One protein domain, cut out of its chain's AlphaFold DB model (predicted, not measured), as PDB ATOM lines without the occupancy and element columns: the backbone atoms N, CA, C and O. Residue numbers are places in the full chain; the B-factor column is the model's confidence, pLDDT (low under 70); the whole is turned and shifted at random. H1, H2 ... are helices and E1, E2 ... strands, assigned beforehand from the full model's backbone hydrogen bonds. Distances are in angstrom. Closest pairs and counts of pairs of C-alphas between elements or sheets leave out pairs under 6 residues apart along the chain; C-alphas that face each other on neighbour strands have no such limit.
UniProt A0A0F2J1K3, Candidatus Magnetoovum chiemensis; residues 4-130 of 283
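This is residues 4 to 130 of the 283 residues of a protein of Candidatus Magnetoovum chiemensis (UniProt A0A0F2J1K3). A twisted sheet of five strands has a layer of three helices, H2, H3 and H4, over one face, and its other face is bare of named helices. H1 sits beyond the E1 edge, packed on the end of H2, while at the opposite end of the long axis residues 85 to 90 stick out. The printed part has 127 residues with four named helices and five named strands, in the order H1 E1 H2 E2 H3 E3 H4 E4 E5; the sheet is mixed, in the order E1 E2 E3 E5 E4, and the class is mixed, helices and strands. The whole is compact, with a radius of gyration of the C-alphas of 15.6 A, yet elongated in outline, spanning 49 by 29 by 26 A.

Start with H1, residues 4 to 15, which is not on the sheet; its residues 10 to 14 alone touch H2, residues 35 to 46, closest at the C-alphas of Glu 14 and Arg 46, 6.1 A. Edge strand E1, residues 21 to 24, is parallel to E2, residues 51 to 56, with N 22 and O 51 at 2.9 A. H2 is on the sheet at a height of 10.4 A, over E2 and only just over E1, on which 3 of its C-alphas fall. H3, residues 63 to 72, touches H2, with the C-alphas of Lys 41 and Ala 72 closest at 4.3 A; it lies over E3, residues 76 to 81. E1, H2, E2 and E2, H3, E3 are strand-helix-strand units, parallel neighbour strands with a helix between, with right-handed crossovers. E2 and E3 have N 54 and O 76 at 2.9 A. H4, residues 93 to 103, lies on the same face as H2 and H3, over E5, residues 124 to 129. E5 is parallel to E3, with N 79 and O 126 at 2.8 A, and forms an antiparallel hairpin with E4, residues 114 to 119, where N 127 and O 115 are 2.8 A apart. In H1, H2, H3 and H4 every O i to N i+4 pair is within hydrogen-bond range.

Find C-alpha 4 at (-12.964, -32.351, -16.042); from there H1 runs 16.4 A to C-alpha 15. H2 covers 17.0 A, E2 16.4 A, H4 15.0 A. E5 runs 16.3 A to C-alpha 129 at (-11.955, -49.203, -47.519).

The C-alphas of Glu 15 and Lys 87, 49.8 A apart, are the two farthest apart. The printed part has no cut. The link from E3 to H4 is long, with 11 residues, and residues 85 to 90 in it stand free. The mean pLDDT of the printed part is 89.0; residues 83 to 92, 112 and 130 are under 70.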
ATOM      1  N   ASN A   4     -13.325 -31.710 -17.309       96.31
ATOM      2  CA  ASN A   4     -12.964 -32.351 -16.042       96.31
ATOM      3  C   ASN A   4     -12.883 -33.891 -16.116       96.31
ATOM      4  O   ASN A   4     -12.020 -34.494 -15.486       96.31
ATOM      5  N   ILE A   5     -13.764 -34.540 -16.887       97.44
ATOM      6  CA  ILE A   5     -13.722 -35.998 -17.095       97.44
ATOM      7  C   ILE A   5     -12.478 -36.364 -17.907       97.44
ATOM      8  O   ILE A   5     -11.771 -37.307 -17.564       97.44
ATOM      9  N   PHE A   6     -12.196 -35.609 -18.971       97.69
ATOM     10  CA  PHE A   6     -11.009 -35.828 -19.794       97.69
ATOM     11  C   PHE A   6      -9.719 -35.636 -18.985       97.69
ATOM     12  O   PHE A   6      -8.837 -36.490 -19.034       97.69
ATOM     13  N   ASP A   7      -9.643 -34.574 -18.180       97.94
ATOM     14  CA  ASP A   7      -8.511 -34.297 -17.293       97.94
ATOM     15  C   ASP A   7      -8.275 -35.439 -16.308       97.94
ATOM     16  O   ASP A   7      -7.130 -35.853 -16.123       97.94
ATOM     17  N   LYS A   8      -9.358 -35.977 -15.725       98.00
ATOM     18  CA  LYS A   8      -9.319 -37.137 -14.829       98.00
ATOM     19  C   LYS A   8      -8.756 -38.371 -15.538       98.00
ATOM     20  O   LYS A   8      -7.841 -38.993 -15.012       98.00
ATOM     21  N   ILE A   9      -9.237 -38.687 -16.745       98.25
ATOM     22  CA  ILE A   9      -8.733 -39.820 -17.546       98.25
ATOM     23  C   ILE A   9      -7.234 -39.670 -17.799       98.25
ATOM     24  O   ILE A   9      -6.471 -40.592 -17.528       98.25
ATOM     25  N   VAL A  10      -6.805 -38.512 -18.310       98.44
ATOM     26  CA  VAL A  10      -5.392 -38.281 -18.632       98.44
ATOM     27  C   VAL A  10      -4.533 -38.315 -17.366       98.44
ATOM     28  O   VAL A  10      -3.437 -38.860 -17.410       98.44
ATOM     29  N   SER A  11      -5.043 -37.811 -16.237       98.50
ATOM     30  CA  SER A  11      -4.349 -37.873 -14.946       98.50
ATOM     31  C   SER A  11      -4.152 -39.296 -14.455       98.50
ATOM     32  O   SER A  11      -3.028 -39.677 -14.157       98.50
ATOM     33  N   ASN A  12      -5.208 -40.109 -14.454       98.50
ATOM     34  CA  ASN A  12      -5.086 -41.499 -14.029       98.50
ATOM     35  C   ASN A  12      -4.148 -42.287 -14.955       98.50
ATOM     36  O   ASN A  12      -3.366 -43.108 -14.497       98.50
ATOM     37  N   LEU A  13      -4.158 -42.028 -16.265       98.50
ATOM     38  CA  LEU A  13      -3.203 -42.667 -17.179       98.50
ATOM     39  C   LEU A  13      -1.753 -42.202 -16.945       98.50
ATOM     40  O   LEU A  13      -0.823 -42.994 -17.098       98.50
ATOM     41  N   GLU A  14      -1.547 -40.943 -16.567       98.56
ATOM     42  CA  GLU A  14      -0.227 -40.395 -16.239       98.56
ATOM     43  C   GLU A  14       0.353 -41.046 -14.973       98.56
ATOM     44  O   GLU A  14       1.533 -41.396 -14.971       98.56
ATOM     45  N   GLU A  15      -0.477 -41.314 -13.954       98.44
ATOM     46  CA  GLU A  15      -0.080 -41.983 -12.699       98.44
ATOM     47  C   GLU A  15       0.594 -43.347 -12.924       98.44
ATOM     48  O   GLU A  15       1.477 -43.742 -12.165       98.44
ATOM     49  N   ILE A  16       0.215 -44.060 -13.989       97.50
ATOM     50  CA  ILE A  16       0.787 -45.369 -14.349       97.50
ATOM     51  C   ILE A  16       1.796 -45.287 -15.497       97.50
ATOM     52  O   ILE A  16       2.136 -46.313 -16.089       97.50
ATOM     53  N   ALA A  17       2.248 -44.078 -15.844       97.69
ATOM     54  CA  ALA A  17       3.145 -43.815 -16.966       97.69
ATOM     55  C   ALA A  17       2.689 -44.515 -18.262       97.69
ATOM     56  O   ALA A  17       3.497 -45.141 -18.955       97.69
ATOM     57  N   TYR A  18       1.384 -44.437 -18.557       97.31
ATOM     58  CA  TYR A  18       0.739 -45.215 -19.610       97.31
ATOM     59  C   TYR A  18       1.474 -45.108 -20.953       97.31
ATOM     60  O   TYR A  18       1.681 -44.023 -21.499       97.31
ATOM     61  N   ASP A  19       1.840 -46.264 -21.502       95.75
ATOM     62  CA  ASP A  19       2.675 -46.411 -22.699       95.75
ATOM     63  C   ASP A  19       1.970 -47.193 -23.822       95.75
ATOM     64  O   ASP A  19       2.594 -47.602 -24.802       95.75
ATOM     65  N   LYS A  20       0.665 -47.450 -23.668       95.19
ATOM     66  CA  LYS A  20      -0.147 -48.153 -24.670       95.19
ATOM     67  C   LYS A  20      -0.906 -47.145 -25.533       95.19
ATOM     68  O   LYS A  20      -0.378 -46.081 -25.846       95.19
ATOM     69  N   MET A  21      -2.105 -47.487 -26.001       94.75
ATOM     70  CA  MET A  21      -2.806 -46.720 -27.031       94.75
ATOM     71  C   MET A  21      -4.030 -45.991 -26.481       94.75
ATOM     72  O   MET A  21      -4.936 -46.620 -25.944       94.75
ATOM     73  N   LEU A  22      -4.092 -44.677 -26.699       96.69
ATOM     74  CA  LEU A  22      -5.286 -43.867 -26.468       96.69
ATOM     75  C   LEU A  22      -5.938 -43.541 -27.815       96.69
ATOM     76  O   LEU A  22      -5.282 -43.010 -28.715       96.69
ATOM     77  N   ILE A  23      -7.218 -43.891 -27.959       95.62
ATOM     78  CA  ILE A  23      -7.934 -43.814 -29.234       95.62
ATOM     79  C   ILE A  23      -9.118 -42.852 -29.124       95.62
ATOM     80  O   ILE A  23     -10.041 -43.088 -28.347       95.62
ATOM     81  N   TRP A  24      -9.142 -41.822 -29.970       96.50
ATOM     82  CA  TRP A  24     -10.343 -41.029 -30.229       96.50
ATOM     83  C   TRP A  24     -11.161 -41.721 -31.312       96.50
ATOM     84  O   TRP A  24     -10.819 -41.705 -32.495       96.50
ATOM     85  N   SER A  25     -12.205 -42.412 -30.870       89.81
ATOM     86  CA  SER A  25     -13.129 -43.169 -31.708       89.81
ATOM     87  C   SER A  25     -14.368 -43.477 -30.884       89.81
ATOM     88  O   SER A  25     -14.234 -43.791 -29.707       89.81
ATOM     89  N   TYR A  26     -15.549 -43.459 -31.495       88.62
ATOM     90  CA  TYR A  26     -16.754 -44.114 -30.979       88.62
ATOM     91  C   TYR A  26     -17.832 -44.081 -32.080       88.62
ATOM     92  O   TYR A  26     -17.521 -44.378 -33.227       88.62
ATOM     93  N   TYR A  27     -19.069 -43.701 -31.756       88.12
ATOM     94  CA  TYR A  27     -20.183 -43.521 -32.690       88.12
ATOM     95  C   TYR A  27     -20.366 -42.038 -33.070       88.12
ATOM     96  O   TYR A  27     -21.465 -41.502 -32.995       88.12
ATOM     97  N   HIS A  28     -19.276 -41.339 -33.394       89.38
ATOM     98  CA  HIS A  28     -19.314 -39.953 -33.874       89.38
ATOM     99  C   HIS A  28     -18.109 -39.656 -34.766       89.38
ATOM    100  O   HIS A  28     -17.080 -40.328 -34.658       89.38
ATOM    101  N   GLU A  29     -18.233 -38.623 -35.599       93.81
ATOM    102  CA  GLU A  29     -17.106 -38.082 -36.350       93.81
ATOM    103  C   GLU A  29     -16.292 -37.136 -35.461       93.81
ATOM    104  O   GLU A  29     -16.758 -36.081 -35.033       93.81
ATOM    105  N   VAL A  30     -15.065 -37.544 -35.150       93.38
ATOM    106  CA  VAL A  30     -14.172 -36.867 -34.198       93.38
ATOM    107  C   VAL A  30     -13.656 -35.520 -34.708       93.38
ATOM    108  O   VAL A  30     -13.402 -34.630 -33.898       93.38
ATOM    109  N   LEU A  31     -13.516 -35.352 -36.027       95.75
ATOM    110  CA  LEU A  31     -13.052 -34.108 -36.644       95.75
ATOM    111  C   LEU A  31     -14.175 -33.083 -36.841       95.75
ATOM    112  O   LEU A  31     -13.892 -31.941 -37.191       95.75
ATOM    113  N   ALA A  32     -15.429 -33.441 -36.546       94.69
ATOM    114  CA  ALA A  32     -16.552 -32.507 -36.602       94.69
ATOM    115  C   ALA A  32     -16.477 -31.403 -35.524       94.69
ATOM    116  O   ALA A  32     -17.251 -30.450 -35.562       94.69
ATOM    117  N   HIS A  33     -15.568 -31.513 -34.544       93.69
ATOM    118  CA  HIS A  33     -15.422 -30.530 -33.473       93.69
ATOM    119  C   HIS A  33     -13.951 -30.198 -33.169       93.69
ATOM    120  O   HIS A  33     -13.163 -31.064 -32.793       93.69
ATOM    121  N   ASN A  34     -13.597 -28.907 -33.207       93.69
ATOM    122  CA  ASN A  34     -12.213 -28.419 -33.069       93.69
ATOM    123  C   ASN A  34     -11.529 -28.733 -31.724       93.69
ATOM    124  O   ASN A  34     -10.307 -28.773 -31.656       93.69
ATOM    125  N   SER A  35     -12.275 -29.006 -30.649       94.00
ATOM    126  CA  SER A  35     -11.665 -29.373 -29.353       94.00
ATOM    127  C   SER A  35     -10.755 -30.609 -29.404       94.00
ATOM    128  O   SER A  35      -9.985 -30.835 -28.474       94.00
ATOM    129  N   ILE A  36     -10.817 -31.417 -30.468       96.56
ATOM    130  CA  ILE A  36      -9.956 -32.587 -30.643       96.56
ATOM    131  C   ILE A  36      -8.461 -32.237 -30.660       96.56
ATOM    132  O   ILE A  36      -7.674 -32.956 -30.047       96.56
ATOM    133  N   PHE A  37      -8.068 -31.120 -31.282       98.00
ATOM    134  CA  PHE A  37      -6.659 -30.724 -31.390       98.00
ATOM    135  C   PHE A  37      -6.060 -30.426 -30.011       98.00
ATOM    136  O   PHE A  37      -5.029 -30.994 -29.644       98.00
ATOM    137  N   ASP A  38      -6.756 -29.625 -29.201       97.94
ATOM    138  CA  ASP A  38      -6.320 -29.293 -27.842       97.94
ATOM    139  C   ASP A  38      -6.285 -30.530 -26.941       97.94
ATOM    140  O   ASP A  38      -5.357 -30.701 -26.150       97.94
ATOM    141  N   ARG A  39      -7.250 -31.445 -27.099       97.81
ATOM    142  CA  ARG A  39      -7.286 -32.708 -26.346       97.81
ATOM    143  C   ARG A  39      -6.106 -33.610 -26.676       97.81
ATOM    144  O   ARG A  39      -5.498 -34.161 -25.760       97.81
ATOM    145  N   ILE A  40      -5.764 -33.757 -27.956       98.56
ATOM    146  CA  ILE A  40      -4.596 -34.544 -28.372       98.56
ATOM    147  C   ILE A  40      -3.320 -33.899 -27.823       98.56
ATOM    148  O   ILE A  40      -2.510 -34.596 -27.215       98.56
ATOM    149  N   LYS A  41      -3.186 -32.572 -27.938       98.62
ATOM    150  CA  LYS A  41      -2.032 -31.821 -27.425       98.62
ATOM    151  C   LYS A  41      -1.863 -31.979 -25.917       98.62
ATOM    152  O   LYS A  41      -0.763 -32.248 -25.430       98.62
ATOM    153  N   GLN A  42      -2.958 -31.872 -25.171       98.50
ATOM    154  CA  GLN A  42      -2.975 -32.090 -23.730       98.50
ATOM    155  C   GLN A  42      -2.576 -33.528 -23.368       98.50
ATOM    156  O   GLN A  42      -1.742 -33.725 -22.483       98.50
ATOM    157  N   ALA A  43      -3.136 -34.527 -24.057       98.56
ATOM    158  CA  ALA A  43      -2.792 -35.927 -23.837       98.56
ATOM    159  C   ALA A  43      -1.319 -36.204 -24.159       98.56
ATOM    160  O   ALA A  43      -0.645 -36.834 -23.352       98.56
ATOM    161  N   ARG A  44      -0.780 -35.689 -25.273       98.62
ATOM    162  CA  ARG A  44       0.635 -35.859 -25.644       98.62
ATOM    163  C   ARG A  44       1.573 -35.314 -24.573       98.62
ATOM    164  O   ARG A  44       2.549 -35.980 -24.240       98.62
ATOM    165  N   LYS A  45       1.274 -34.132 -24.027       98.56
ATOM    166  CA  LYS A  45       2.097 -33.505 -22.983       98.56
ATOM    167  C   LYS A  45       2.225 -34.391 -21.739       98.56
ATOM    168  O   LYS A  45       3.312 -34.484 -21.182       98.56
ATOM    169  N   ARG A  46       1.126 -35.019 -21.312       98.56
ATOM    170  CA  ARG A  46       1.050 -35.821 -20.073       98.56
ATOM    171  C   ARG A  46       1.380 -37.300 -20.289       98.56
ATOM    172  O   ARG A  46       1.845 -37.978 -19.383       98.56
ATOM    173  N   LEU A  47       1.175 -37.805 -21.505       98.50
ATOM    174  CA  LEU A  47       1.358 -39.207 -21.885       98.50
ATOM    175  C   LEU A  47       2.375 -39.327 -23.038       98.50
ATOM    176  O   LEU A  47       2.034 -39.805 -24.124       98.50
ATOM    177  N   PRO A  48       3.642 -38.907 -22.845       97.94
ATOM    178  CA  PRO A  48       4.616 -38.820 -23.933       97.94
ATOM    179  C   PRO A  48       4.946 -40.179 -24.564       97.94
ATOM    180  O   PRO A  48       5.280 -40.227 -25.745       97.94
ATOM    181  N   LYS A  49       4.811 -41.276 -23.806       96.62
ATOM    182  CA  LYS A  49       5.083 -42.651 -24.261       96.62
ATOM    183  C   LYS A  49       3.888 -43.317 -24.946       96.62
ATOM    184  O   LYS A  49       4.067 -44.339 -25.602       96.62
ATOM    185  N   ALA A  50       2.684 -42.769 -24.792       96.69
ATOM    186  CA  ALA A  50       1.483 -43.367 -25.354       96.69
ATOM    187  C   ALA A  50       1.411 -43.168 -26.874       96.69
ATOM    188  O   ALA A  50       1.809 -42.129 -27.419       96.69
ATOM    189  N   LEU A  51       0.827 -44.156 -27.549       97.06
ATOM    190  CA  LEU A  51       0.407 -44.040 -28.936       97.06
ATOM    191  C   LEU A  51      -0.956 -43.353 -28.997       97.06
ATOM    192  O   LEU A  51      -1.954 -43.880 -28.505       97.06
ATOM    193  N   LEU A  52      -1.002 -42.185 -29.628       98.12
ATOM    194  CA  LEU A  52      -2.222 -41.410 -29.805       98.12
ATOM    195  C   LEU A  52      -2.799 -41.686 -31.191       98.12
ATOM    196  O   LEU A  52      -2.143 -41.435 -32.206       98.12
ATOM    197  N   ARG A  53      -4.020 -42.221 -31.232       97.00
ATOM    198  CA  ARG A  53      -4.696 -42.612 -32.472       97.00
ATOM    199  C   ARG A  53      -6.059 -41.955 -32.607       97.00
ATOM    200  O   ARG A  53      -6.840 -41.927 -31.665       97.00
ATOM    201  N   LEU A  54      -6.382 -41.531 -33.817       96.25
ATOM    202  CA  LEU A  54      -7.678 -40.983 -34.179       96.25
ATOM    203  C   LEU A  54      -8.304 -41.826 -35.297       96.25
ATOM    204  O   LEU A  54      -7.629 -42.158 -36.273       96.25
ATOM    205  N   ASN A  55      -9.581 -42.186 -35.147       93.75
ATOM    206  CA  ASN A  55     -10.378 -42.808 -36.205       93.75
ATOM    207  C   ASN A  55     -11.393 -41.789 -36.734       93.75
ATOM    208  O   ASN A  55     -12.148 -41.231 -35.943       93.75
ATOM    209  N   THR A  56     -11.438 -41.587 -38.047       93.69
ATOM    210  CA  THR A  56     -12.348 -40.644 -38.724       93.69
ATOM    211  C   THR A  56     -12.984 -41.305 -39.944       93.69
ATOM    212  O   THR A  56     -12.408 -42.231 -40.517       93.69
ATOM    213  N   ASN A  57     -14.158 -40.841 -40.355       90.69
ATOM    214  CA  ASN A  57     -14.774 -41.195 -41.630       90.69
ATOM    215  C   ASN A  57     -14.123 -40.471 -42.830       90.69
ATOM    216  O   ASN A  57     -14.306 -40.878 -43.974       90.69
ATOM    217  N   GLY A  58     -13.310 -39.439 -42.572       90.88
ATOM    218  CA  GLY A  58     -12.595 -38.679 -43.595       90.88
ATOM    219  C   GLY A  58     -13.386 -37.530 -44.230       90.88
ATOM    220  O   GLY A  58     -12.923 -36.966 -45.222       90.88
ATOM    221  N   ASP A  59     -14.541 -37.141 -43.693       90.06
ATOM    222  CA  ASP A  59     -15.336 -36.035 -44.249       90.06
ATOM    223  C   ASP A  59     -14.647 -34.676 -44.041       90.06
ATOM    224  O   ASP A  59     -14.559 -33.872 -44.967       90.06
ATOM    225  N   TYR A  60     -14.078 -34.455 -42.851       93.25
ATOM    226  CA  TYR A  60     -13.459 -33.183 -42.438       93.25
ATOM    227  C   TYR A  60     -11.924 -33.163 -42.559       93.25
ATOM    228  O   TYR A  60     -11.269 -32.222 -42.099       93.25
ATOM    229  N   ILE A  61     -11.317 -34.205 -43.136       93.94
ATOM    230  CA  ILE A  61      -9.859 -34.289 -43.258       93.94
ATOM    231  C   ILE A  61      -9.363 -33.666 -44.568       93.94
ATOM    232  O   ILE A  61      -9.900 -33.905 -45.649       93.94
ATOM    233  N   ASN A  62      -8.310 -32.864 -44.454       95.06
ATOM    234  CA  ASN A  62      -7.564 -32.244 -45.544       95.06
ATOM    235  C   ASN A  62      -6.099 -32.062 -45.092       95.06
ATOM    236  O   ASN A  62      -5.744 -32.456 -43.976       95.06
ATOM    237  N   ALA A  63      -5.254 -31.478 -45.945       94.69
ATOM    238  CA  ALA A  63      -3.843 -31.244 -45.631       94.69
ATOM    239  C   ALA A  63      -3.624 -30.404 -44.350       94.69
ATOM    240  O   ALA A  63      -2.815 -30.791 -43.511       94.69
ATOM    241  N   ASP A  64      -4.382 -29.318 -44.149       95.62
ATOM    242  CA  ASP A  64      -4.302 -28.479 -42.938       95.62
ATOM    243  C   ASP A  64      -4.681 -29.269 -41.679       95.62
ATOM    244  O   ASP A  64      -3.952 -29.273 -40.687       95.62
ATOM    245  N   THR A  65      -5.783 -30.022 -41.735       96.69
ATOM    246  CA  THR A  65      -6.218 -30.872 -40.622       96.69
ATOM    247  C   THR A  65      -5.136 -31.886 -40.237       96.69
ATOM    248  O   THR A  65      -4.926 -32.128 -39.048       96.69
ATOM    249  N   ILE A  66      -4.429 -32.474 -41.211       96.69
ATOM    250  CA  ILE A  66      -3.329 -33.417 -40.953       96.69
ATOM    251  C   ILE A  66      -2.175 -32.725 -40.224       96.69
ATOM    252  O   ILE A  66      -1.704 -33.257 -39.216       96.69
ATOM    253  N   GLU A  67      -1.738 -31.554 -40.689       96.75
ATOM    254  CA  GLU A  67      -0.641 -30.816 -40.052       96.75
ATOM    255  C   GLU A  67      -1.009 -30.387 -38.629       96.75
ATOM    256  O   GLU A  67      -0.269 -30.672 -37.689       96.75
ATOM    257  N   ARG A  68      -2.223 -29.871 -38.412       97.94
ATOM    258  CA  ARG A  68      -2.710 -29.526 -37.067       97.94
ATOM    259  C   ARG A  68      -2.761 -30.730 -36.122       97.94
ATOM    260  O   ARG A  68      -2.481 -30.595 -34.929       97.94
ATOM    261  N   LEU A  69      -3.121 -31.917 -36.618       98.25
ATOM    262  CA  LEU A  69      -3.099 -33.148 -35.819       98.25
ATOM    263  C   LEU A  69      -1.665 -33.606 -35.504       98.25
ATOM    264  O   LEU A  69      -1.413 -34.073 -34.388       98.25
ATOM    265  N   LYS A  70      -0.729 -33.473 -36.455       97.44
ATOM    266  CA  LYS A  70       0.701 -33.752 -36.241       97.44
ATOM    267  C   LYS A  70       1.289 -32.814 -35.191       97.44
ATOM    268  O   LYS A  70       1.913 -33.302 -34.252       97.44
ATOM    269  N   ASP A  71       1.001 -31.519 -35.283       98.06
ATOM    270  CA  ASP A  71       1.438 -30.501 -34.319       98.06
ATOM    271  C   ASP A  71       0.859 -30.734 -32.919       98.06
ATOM    272  O   ASP A  71       1.515 -30.491 -31.905       98.06
ATOM    273  N   ALA A  72      -0.367 -31.260 -32.837       98.31
ATOM    274  CA  ALA A  72      -0.951 -31.706 -31.575       98.31
ATOM    275  C   ALA A  72      -0.271 -32.973 -31.013       98.31
ATOM    276  O   ALA A  72      -0.413 -33.281 -29.831       98.31
ATOM    277  N   GLY A  73       0.486 -33.712 -31.826       98.00
ATOM    278  CA  GLY A  73       1.238 -34.894 -31.414       98.00
ATOM    279  C   GLY A  73       0.499 -36.218 -31.601       98.00
ATOM    280  O   GLY A  73       0.770 -37.169 -30.857       98.00
ATOM    281  N   ILE A  74      -0.433 -36.308 -32.560       98.12
ATOM    282  CA  ILE A  74      -1.024 -37.593 -32.960       98.12
ATOM    283  C   ILE A  74       0.061 -38.515 -33.546       98.12
ATOM    284  O   ILE A  74       0.982 -38.057 -34.219       98.12
ATOM    285  N   ASN A  75      -0.054 -39.830 -33.345       98.00
ATOM    286  CA  ASN A  75       0.794 -40.802 -34.048       98.00
ATOM    287  C   ASN A  75       0.084 -41.443 -35.232       98.00
ATOM    288  O   ASN A  75       0.730 -41.806 -36.209       98.00
ATOM    289  N   ILE A  76      -1.221 -41.689 -35.112       97.50
ATOM    290  CA  ILE A  76      -1.953 -42.509 -36.073       97.50
ATOM    291  C   ILE A  76      -3.281 -41.852 -36.428       97.50
ATOM    292  O   ILE A  76      -4.109 -41.610 -35.550       97.50
ATOM    293  N   ILE A  77      -3.518 -41.664 -37.721       96.81
ATOM    294  CA  ILE A  77      -4.824 -41.321 -38.275       96.81
ATOM    295  C   ILE A  77      -5.299 -42.503 -39.116       96.81
ATOM    296  O   ILE A  77      -4.638 -42.906 -40.077       96.81
ATOM    297  N   ARG A  78      -6.454 -43.057 -38.748       93.50
ATOM    298  CA  ARG A  78      -7.142 -44.100 -39.507       93.50
ATOM    299  C   ARG A  78      -8.418 -43.538 -40.101       93.50
ATOM    300  O   ARG A  78      -9.344 -43.206 -39.362       93.50
ATOM    301  N   ILE A  79      -8.480 -43.513 -41.421       91.75
ATOM    302  CA  ILE A  79      -9.679 -43.143 -42.158       91.75
ATOM    303  C   ILE A  79     -10.459 -44.423 -42.472       91.75
ATOM    304  O   ILE A  79      -9.920 -45.349 -43.069       91.75
ATOM    305  N   SER A  80     -11.712 -44.503 -42.042       86.44
ATOM    306  CA  SER A  80     -12.658 -45.535 -42.468       86.44
ATOM    307  C   SER A  80     -13.504 -44.959 -43.592       86.44
ATOM    308  O   SER A  80     -14.355 -44.115 -43.334       86.44
ATOM    309  N   LEU A  81     -13.268 -45.394 -44.828       80.81
ATOM    310  CA  LEU A  81     -14.057 -44.938 -45.966       80.81
ATOM    311  C   LEU A  81     -15.339 -45.755 -46.060       80.81
ATOM    312  O   LEU A  81     -15.294 -46.984 -46.151       80.81
ATOM    313  N   TYR A  82     -16.465 -45.048 -46.026       72.31
ATOM    314  CA  TYR A  82     -17.795 -45.609 -46.215       72.31
ATOM    315  C   TYR A  82     -18.232 -45.381 -47.666       72.31
ATOM    316  O   TYR A  82     -18.005 -44.288 -48.192       72.31
ATOM    317  N   PRO A  83     -18.870 -46.363 -48.322       60.72
ATOM    318  CA  PRO A  83     -19.418 -46.147 -49.652       60.72
ATOM    319  C   PRO A  83     -20.518 -45.078 -49.600       60.72
ATOM    320  O   PRO A  83     -21.473 -45.174 -48.825       60.72
ATOM    321  N   LEU A  84     -20.390 -44.053 -50.443       51.38
ATOM    322  CA  LEU A  84     -21.429 -43.050 -50.659       51.38
ATOM    323  C   LEU A  84     -22.558 -43.704 -51.475       51.38
ATOM    324  O   LEU A  84     -22.420 -43.898 -52.675       51.38
ATOM    325  N   ASN A  85     -23.676 -44.050 -50.827       50.12
ATOM    326  CA  ASN A  85     -24.926 -44.470 -51.481       50.12
ATOM    327  C   ASN A  85     -24.818 -45.634 -52.490       50.12
ATOM    328  O   ASN A  85     -25.252 -45.494 -53.635       50.12
ATOM    329  N   SER A  86     -24.320 -46.810 -52.095       44.94
ATOM    330  CA  SER A  86     -24.261 -47.952 -53.017       44.94
ATOM    331  C   SER A  86     -25.276 -49.058 -52.667       44.94
ATOM    332  O   SER A  86     -25.229 -49.692 -51.617       44.94
ATOM    333  N   LYS A  87     -26.219 -49.312 -53.588       44.47
ATOM    334  CA  LYS A  87     -27.061 -50.530 -53.617       44.47
ATOM    335  C   LYS A  87     -26.285 -51.766 -54.118       44.47
ATOM    336  O   LYS A  87     -26.861 -52.838 -54.262       44.47
ATOM    337  N   SER A  88     -24.991 -51.625 -54.398       47.47
ATOM    338  CA  SER A  88     -24.090 -52.685 -54.849       47.47
ATOM    339  C   SER A  88     -22.656 -52.391 -54.405       47.47
ATOM    340  O   SER A  88     -22.335 -51.277 -54.000       47.47
ATOM    341  N   VAL A  89     -21.795 -53.406 -54.443       43.91
ATOM    342  CA  VAL A  89     -20.372 -53.336 -54.087       43.91
ATOM    343  C   VAL A  89     -19.642 -52.457 -55.110       43.91
ATOM    344  O   VAL A  89     -19.088 -52.958 -56.082       43.91
ATOM    345  N   SER A  90     -19.690 -51.136 -54.949       51.72
ATOM    346  CA  SER A  90     -18.854 -50.237 -55.735       51.72
ATOM    347  C   SER A  90     -17.450 -50.238 -55.148       51.72
ATOM    348  O   SER A  90     -17.264 -50.049 -53.944       51.72
ATOM    349  N   ASP A  91     -16.468 -50.448 -56.014       60.91
ATOM    350  CA  ASP A  91     -15.071 -50.136 -55.747       60.91
ATOM    351  C   ASP A  91     -14.977 -48.679 -55.254       60.91
ATOM    352  O   ASP A  91     -15.435 -47.753 -55.928       60.91
ATOM    353  N   ASN A  92     -14.428 -48.457 -54.057       66.12
ATOM    354  CA  ASN A  92     -14.306 -47.122 -53.463       66.12
ATOM    355  C   ASN A  92     -13.202 -46.282 -54.143       66.12
ATOM    356  O   ASN A  92     -12.804 -45.248 -53.607       66.12
ATOM    357  N   GLY A  93     -12.727 -46.674 -55.332       75.50
ATOM    358  CA  GLY A  93     -11.747 -45.942 -56.137       75.50
ATOM    359  C   GLY A  93     -12.066 -44.452 -56.296       75.50
ATOM    360  O   GLY A  93     -11.187 -43.621 -56.081       75.50
ATOM    361  N   ALA A  94     -13.330 -44.087 -56.541       78.94
ATOM    362  CA  ALA A  94     -13.739 -42.679 -56.616       78.94
ATOM    363  C   ALA A  94     -13.598 -41.943 -55.268       78.94
ATOM    364  O   ALA A  94     -13.157 -40.795 -55.226       78.94
ATOM    365  N   ALA A  95     -13.929 -42.601 -54.152       81.06
ATOM    366  CA  ALA A  95     -13.758 -42.031 -52.814       81.06
ATOM    367  C   ALA A  95     -12.271 -41.859 -52.464       81.06
ATOM    368  O   ALA A  95     -11.881 -40.844 -51.883       81.06
ATOM    369  N   ILE A  96     -11.430 -42.816 -52.868       85.19
ATOM    370  CA  ILE A  96      -9.972 -42.741 -52.730       85.19
ATOM    371  C   ILE A  96      -9.398 -41.610 -53.580       85.19
ATOM    372  O   ILE A  96      -8.576 -40.848 -53.083       85.19
ATOM    373  N   GLU A  97      -9.835 -41.443 -54.827       85.88
ATOM    374  CA  GLU A  97      -9.382 -40.348 -55.688       85.88
ATOM    375  C   GLU A  97      -9.766 -38.977 -55.112       85.88
ATOM    376  O   GLU A  97      -8.931 -38.072 -55.027       85.88
ATOM    377  N   GLN A  98     -11.005 -38.832 -54.635       87.56
ATOM    378  CA  GLN A  98     -11.449 -37.613 -53.961       87.56
ATOM    379  C   GLN A  98     -10.653 -37.344 -52.683       87.56
ATOM    380  O   GLN A  98     -10.302 -36.196 -52.403       87.56
ATOM    381  N   LEU A  99     -10.353 -38.381 -51.897       89.88
ATOM    382  CA  LEU A  99      -9.507 -38.249 -50.717       89.88
ATOM    383  C   LEU A  99      -8.080 -37.839 -51.110       89.88
ATOM    384  O   LEU A  99      -7.593 -36.842 -50.590       89.88
ATOM    385  N   ASN A 100      -7.453 -38.508 -52.080       91.81
ATOM    386  CA  ASN A 100      -6.139 -38.149 -52.622       91.81
ATOM    387  C   ASN A 100      -6.085 -36.666 -53.023       91.81
ATOM    388  O   ASN A 100      -5.176 -35.942 -52.618       91.81
ATOM    389  N   LYS A 101      -7.097 -36.183 -53.759       91.44
ATOM    390  CA  LYS A 101      -7.193 -34.781 -54.184       91.44
ATOM    391  C   LYS A 101      -7.321 -33.818 -53.000       91.44
ATOM    392  O   LYS A 101      -6.635 -32.801 -52.982       91.44
ATOM    393  N   ARG A 102      -8.162 -34.135 -52.007       91.94
ATOM    394  CA  ARG A 102      -8.336 -33.316 -50.787       91.94
ATOM    395  C   ARG A 102      -7.082 -33.271 -49.918       91.94
ATOM    396  O   ARG A 102      -6.808 -32.251 -49.291       91.94
ATOM    397  N   LEU A 103      -6.346 -34.378 -49.857       92.94
ATOM    398  CA  LEU A 103      -5.115 -34.474 -49.081       92.94
ATOM    399  C   LEU A 103      -3.898 -33.923 -49.831       92.94
ATOM    400  O   LEU A 103      -2.897 -33.614 -49.197       92.94
ATOM    401  N   GLY A 104      -3.959 -33.825 -51.162       93.00
ATOM    402  CA  GLY A 104      -2.785 -33.549 -51.992       93.00
ATOM    403  C   GLY A 104      -1.758 -34.688 -51.961       93.00
ATOM    404  O   GLY A 104      -0.572 -34.457 -52.176       93.00
ATOM    405  N   LEU A 105      -2.199 -35.914 -51.668       91.19
ATOM    406  CA  LEU A 105      -1.352 -37.094 -51.491       91.19
ATOM    407  C   LEU A 105      -1.826 -38.224 -52.403       91.19
ATOM    408  O   LEU A 105      -2.988 -38.271 -52.799       91.19
ATOM    409  N   ARG A 106      -0.930 -39.163 -52.709       87.31
ATOM    410  CA  ARG A 106      -1.286 -40.421 -53.370       87.31
ATOM    411  C   ARG A 106      -1.115 -41.565 -52.389       87.31
ATOM    412  O   ARG A 106      -0.049 -41.705 -51.797       87.31
ATOM    413  N   ALA A 107      -2.154 -42.374 -52.244       87.44
ATOM    414  CA  ALA A 107      -2.059 -43.598 -51.475       87.44
ATOM    415  C   ALA A 107      -1.387 -44.731 -52.256       87.44
ATOM    416  O   ALA A 107      -1.602 -44.903 -53.455       87.44
ATOM    417  N   GLU A 108      -0.659 -45.564 -51.530       87.12
ATOM    418  CA  GLU A 108      -0.260 -46.896 -51.951       87.12
ATOM    419  C   GLU A 108      -1.307 -47.904 -51.466       87.12
ATOM    420  O   GLU A 108      -1.567 -48.016 -50.263       87.12
ATOM    421  N   LEU A 109      -1.912 -48.651 -52.391       83.81
ATOM    422  CA  LEU A 109      -2.763 -49.780 -52.032       83.81
ATOM    423  C   LEU A 109      -1.885 -50.947 -51.568       83.81
ATOM    424  O   LEU A 109      -1.078 -51.484 -52.321       83.81
ATOM    425  N   THR A 110      -2.077 -51.347 -50.319       79.94
ATOM    426  CA  THR A 110      -1.471 -52.542 -49.730       79.94
ATOM    427  C   THR A 110      -2.487 -53.697 -49.714       79.94
ATOM    428  O   THR A 110      -3.544 -53.624 -50.344       79.94
ATOM    429  N   LYS A 111      -2.180 -54.800 -49.022       71.88
ATOM    430  CA  LYS A 111      -3.106 -55.941 -48.893       71.88
ATOM    431  C   LYS A 111      -4.418 -55.513 -48.213       71.88
ATOM    432  O   LYS A 111      -4.448 -54.529 -47.483       71.88
ATOM    433  N   GLU A 112      -5.495 -56.268 -48.440       69.75
ATOM    434  CA  GLU A 112      -6.756 -56.134 -47.679       69.75
ATOM    435  C   GLU A 112      -7.435 -54.749 -47.787       69.75
ATOM    436  O   GLU A 112      -8.051 -54.276 -46.836       69.75
ATOM    437  N   ARG A 113      -7.337 -54.082 -48.950       75.19
ATOM    438  CA  ARG A 113      -7.940 -52.751 -49.201       75.19
ATOM    439  C   ARG A 113      -7.483 -51.674 -48.197       75.19
ATOM    440  O   ARG A 113      -8.215 -50.732 -47.880       75.19
ATOM    441  N   LEU A 114      -6.254 -51.815 -47.697       80.69
ATOM    442  CA  LEU A 114      -5.575 -50.830 -46.863       80.69
ATOM    443  C   LEU A 114      -4.757 -49.887 -47.750       80.69
ATOM    444  O   LEU A 114      -3.789 -50.294 -48.389       80.69
ATOM    445  N   TYR A 115      -5.118 -48.612 -47.742       85.94
ATOM    446  CA  TYR A 115      -4.478 -47.540 -48.493       85.94
ATOM    447  C   TYR A 115      -3.554 -46.750 -47.569       85.94
ATOM    448  O   TYR A 115      -4.003 -46.048 -46.661       85.94
ATOM    449  N   ARG A 116      -2.246 -46.860 -47.783       87.06
ATOM    450  CA  ARG A 116      -1.225 -46.162 -47.002       87.06
ATOM    451  C   ARG A 116      -0.877 -44.838 -47.673       87.06
ATOM    452  O   ARG A 116      -0.450 -44.830 -48.819       87.06
ATOM    453  N   TYR A 117      -1.016 -43.734 -46.947       90.19
ATOM    454  CA  TYR A 117      -0.646 -42.401 -47.436       90.19
ATOM    455  C   TYR A 117       0.713 -41.967 -46.895       90.19
ATOM    456  O   TYR A 117       1.553 -41.471 -47.635       90.19
ATOM    457  N   ILE A 118       0.925 -42.143 -45.587       89.38
ATOM    458  CA  ILE A 118       2.165 -41.768 -44.900       89.38
ATOM    459  C   ILE A 118       2.482 -42.845 -43.863       89.38
ATOM    460  O   ILE A 118       1.608 -43.226 -43.084       89.38
ATOM    461  N   ASP A 119       3.730 -43.306 -43.821       89.06
ATOM    462  CA  ASP A 119       4.257 -44.127 -42.728       89.06
ATOM    463  C   ASP A 119       5.738 -43.807 -42.517       89.06
ATOM    464  O   ASP A 119       6.601 -44.248 -43.272       89.06
ATOM    465  N   THR A 120       6.028 -43.002 -41.496       84.94
ATOM    466  CA  THR A 120       7.402 -42.658 -41.095       84.94
ATOM    467  C   THR A 120       7.849 -43.431 -39.853       84.94
ATOM    468  O   THR A 120       8.883 -43.124 -39.263       84.94
ATOM    469  N   GLY A 121       7.041 -44.381 -39.371       80.50
ATOM    470  CA  GLY A 121       7.190 -44.994 -38.049       80.50
ATOM    471  C   GLY A 121       6.726 -44.094 -36.894       80.50
ATOM    472  O   GLY A 121       6.021 -44.575 -36.003       80.50
ATOM    473  N   ALA A 122       7.058 -42.798 -36.925       82.75
ATOM    474  CA  ALA A 122       6.635 -41.807 -35.928       82.75
ATOM    475  C   ALA A 122       5.195 -41.307 -36.146       82.75
ATOM    476  O   ALA A 122       4.462 -41.067 -35.179       82.75
ATOM    477  N   PHE A 123       4.784 -41.192 -37.412       92.12
ATOM    478  CA  PHE A 123       3.443 -40.799 -37.825       92.12
ATOM    479  C   PHE A 123       2.932 -41.710 -38.945       92.12
ATOM    480  O   PHE A 123       3.671 -42.045 -39.874       92.12
ATOM    481  N   ARG A 124       1.659 -42.110 -38.852       94.31
ATOM    482  CA  ARG A 124       0.991 -42.973 -39.828       94.31
ATOM    483  C   ARG A 124      -0.372 -42.421 -40.213       94.31
ATOM    484  O   ARG A 124      -1.204 -42.154 -39.346       94.31
ATOM    485  N   LEU A 125      -0.614 -42.350 -41.515       93.94
ATOM    486  CA  LEU A 125      -1.903 -42.039 -42.114       93.94
ATOM    487  C   LEU A 125      -2.282 -43.161 -43.074       93.94
ATOM    488  O   LEU A 125      -1.598 -43.403 -44.072       93.94
ATOM    489  N   TYR A 126      -3.389 -43.829 -42.775       92.75
ATOM    490  CA  TYR A 126      -3.944 -44.860 -43.638       92.75
ATOM    491  C   TYR A 126      -5.457 -44.725 -43.751       92.75
ATOM    492  O   TYR A 126      -6.136 -44.352 -42.792       92.75
ATOM    493  N   ALA A 127      -5.980 -45.065 -44.923       88.19
ATOM    494  CA  ALA A 127      -7.396 -45.277 -45.146       88.19
ATOM    495  C   ALA A 127      -7.666 -46.768 -45.314       88.19
ATOM    496  O   ALA A 127      -6.886 -47.492 -45.926       88.19
ATOM    497  N   ILE A 128      -8.770 -47.234 -44.754       82.38
ATOM    498  CA  ILE A 128      -9.277 -48.577 -44.985       82.38
ATOM    499  C   ILE A 128     -10.625 -48.416 -45.642       82.38
ATOM    500  O   ILE A 128     -11.521 -47.741 -45.134       82.38
ATOM    501  N   ASP A 129     -10.728 -49.061 -46.781       76.06
ATOM    502  CA  ASP A 129     -11.955 -49.203 -47.519       76.06
ATOM    503  C   ASP A 129     -12.757 -50.341 -46.882       76.06
ATOM    504  O   ASP A 129     -12.442 -51.526 -47.024       76.06
ATOM    505  N   GLN A 130     -13.739 -49.951 -46.070       65.38
ATOM    506  CA  GLN A 130     -14.575 -50.885 -45.335       65.38
ATOM    507  C   GLN A 130     -15.857 -51.126 -46.125       65.38
ATOM    508  O   GLN A 130     -16.702 -50.241 -46.261       65.38
TER     509      GLN A 130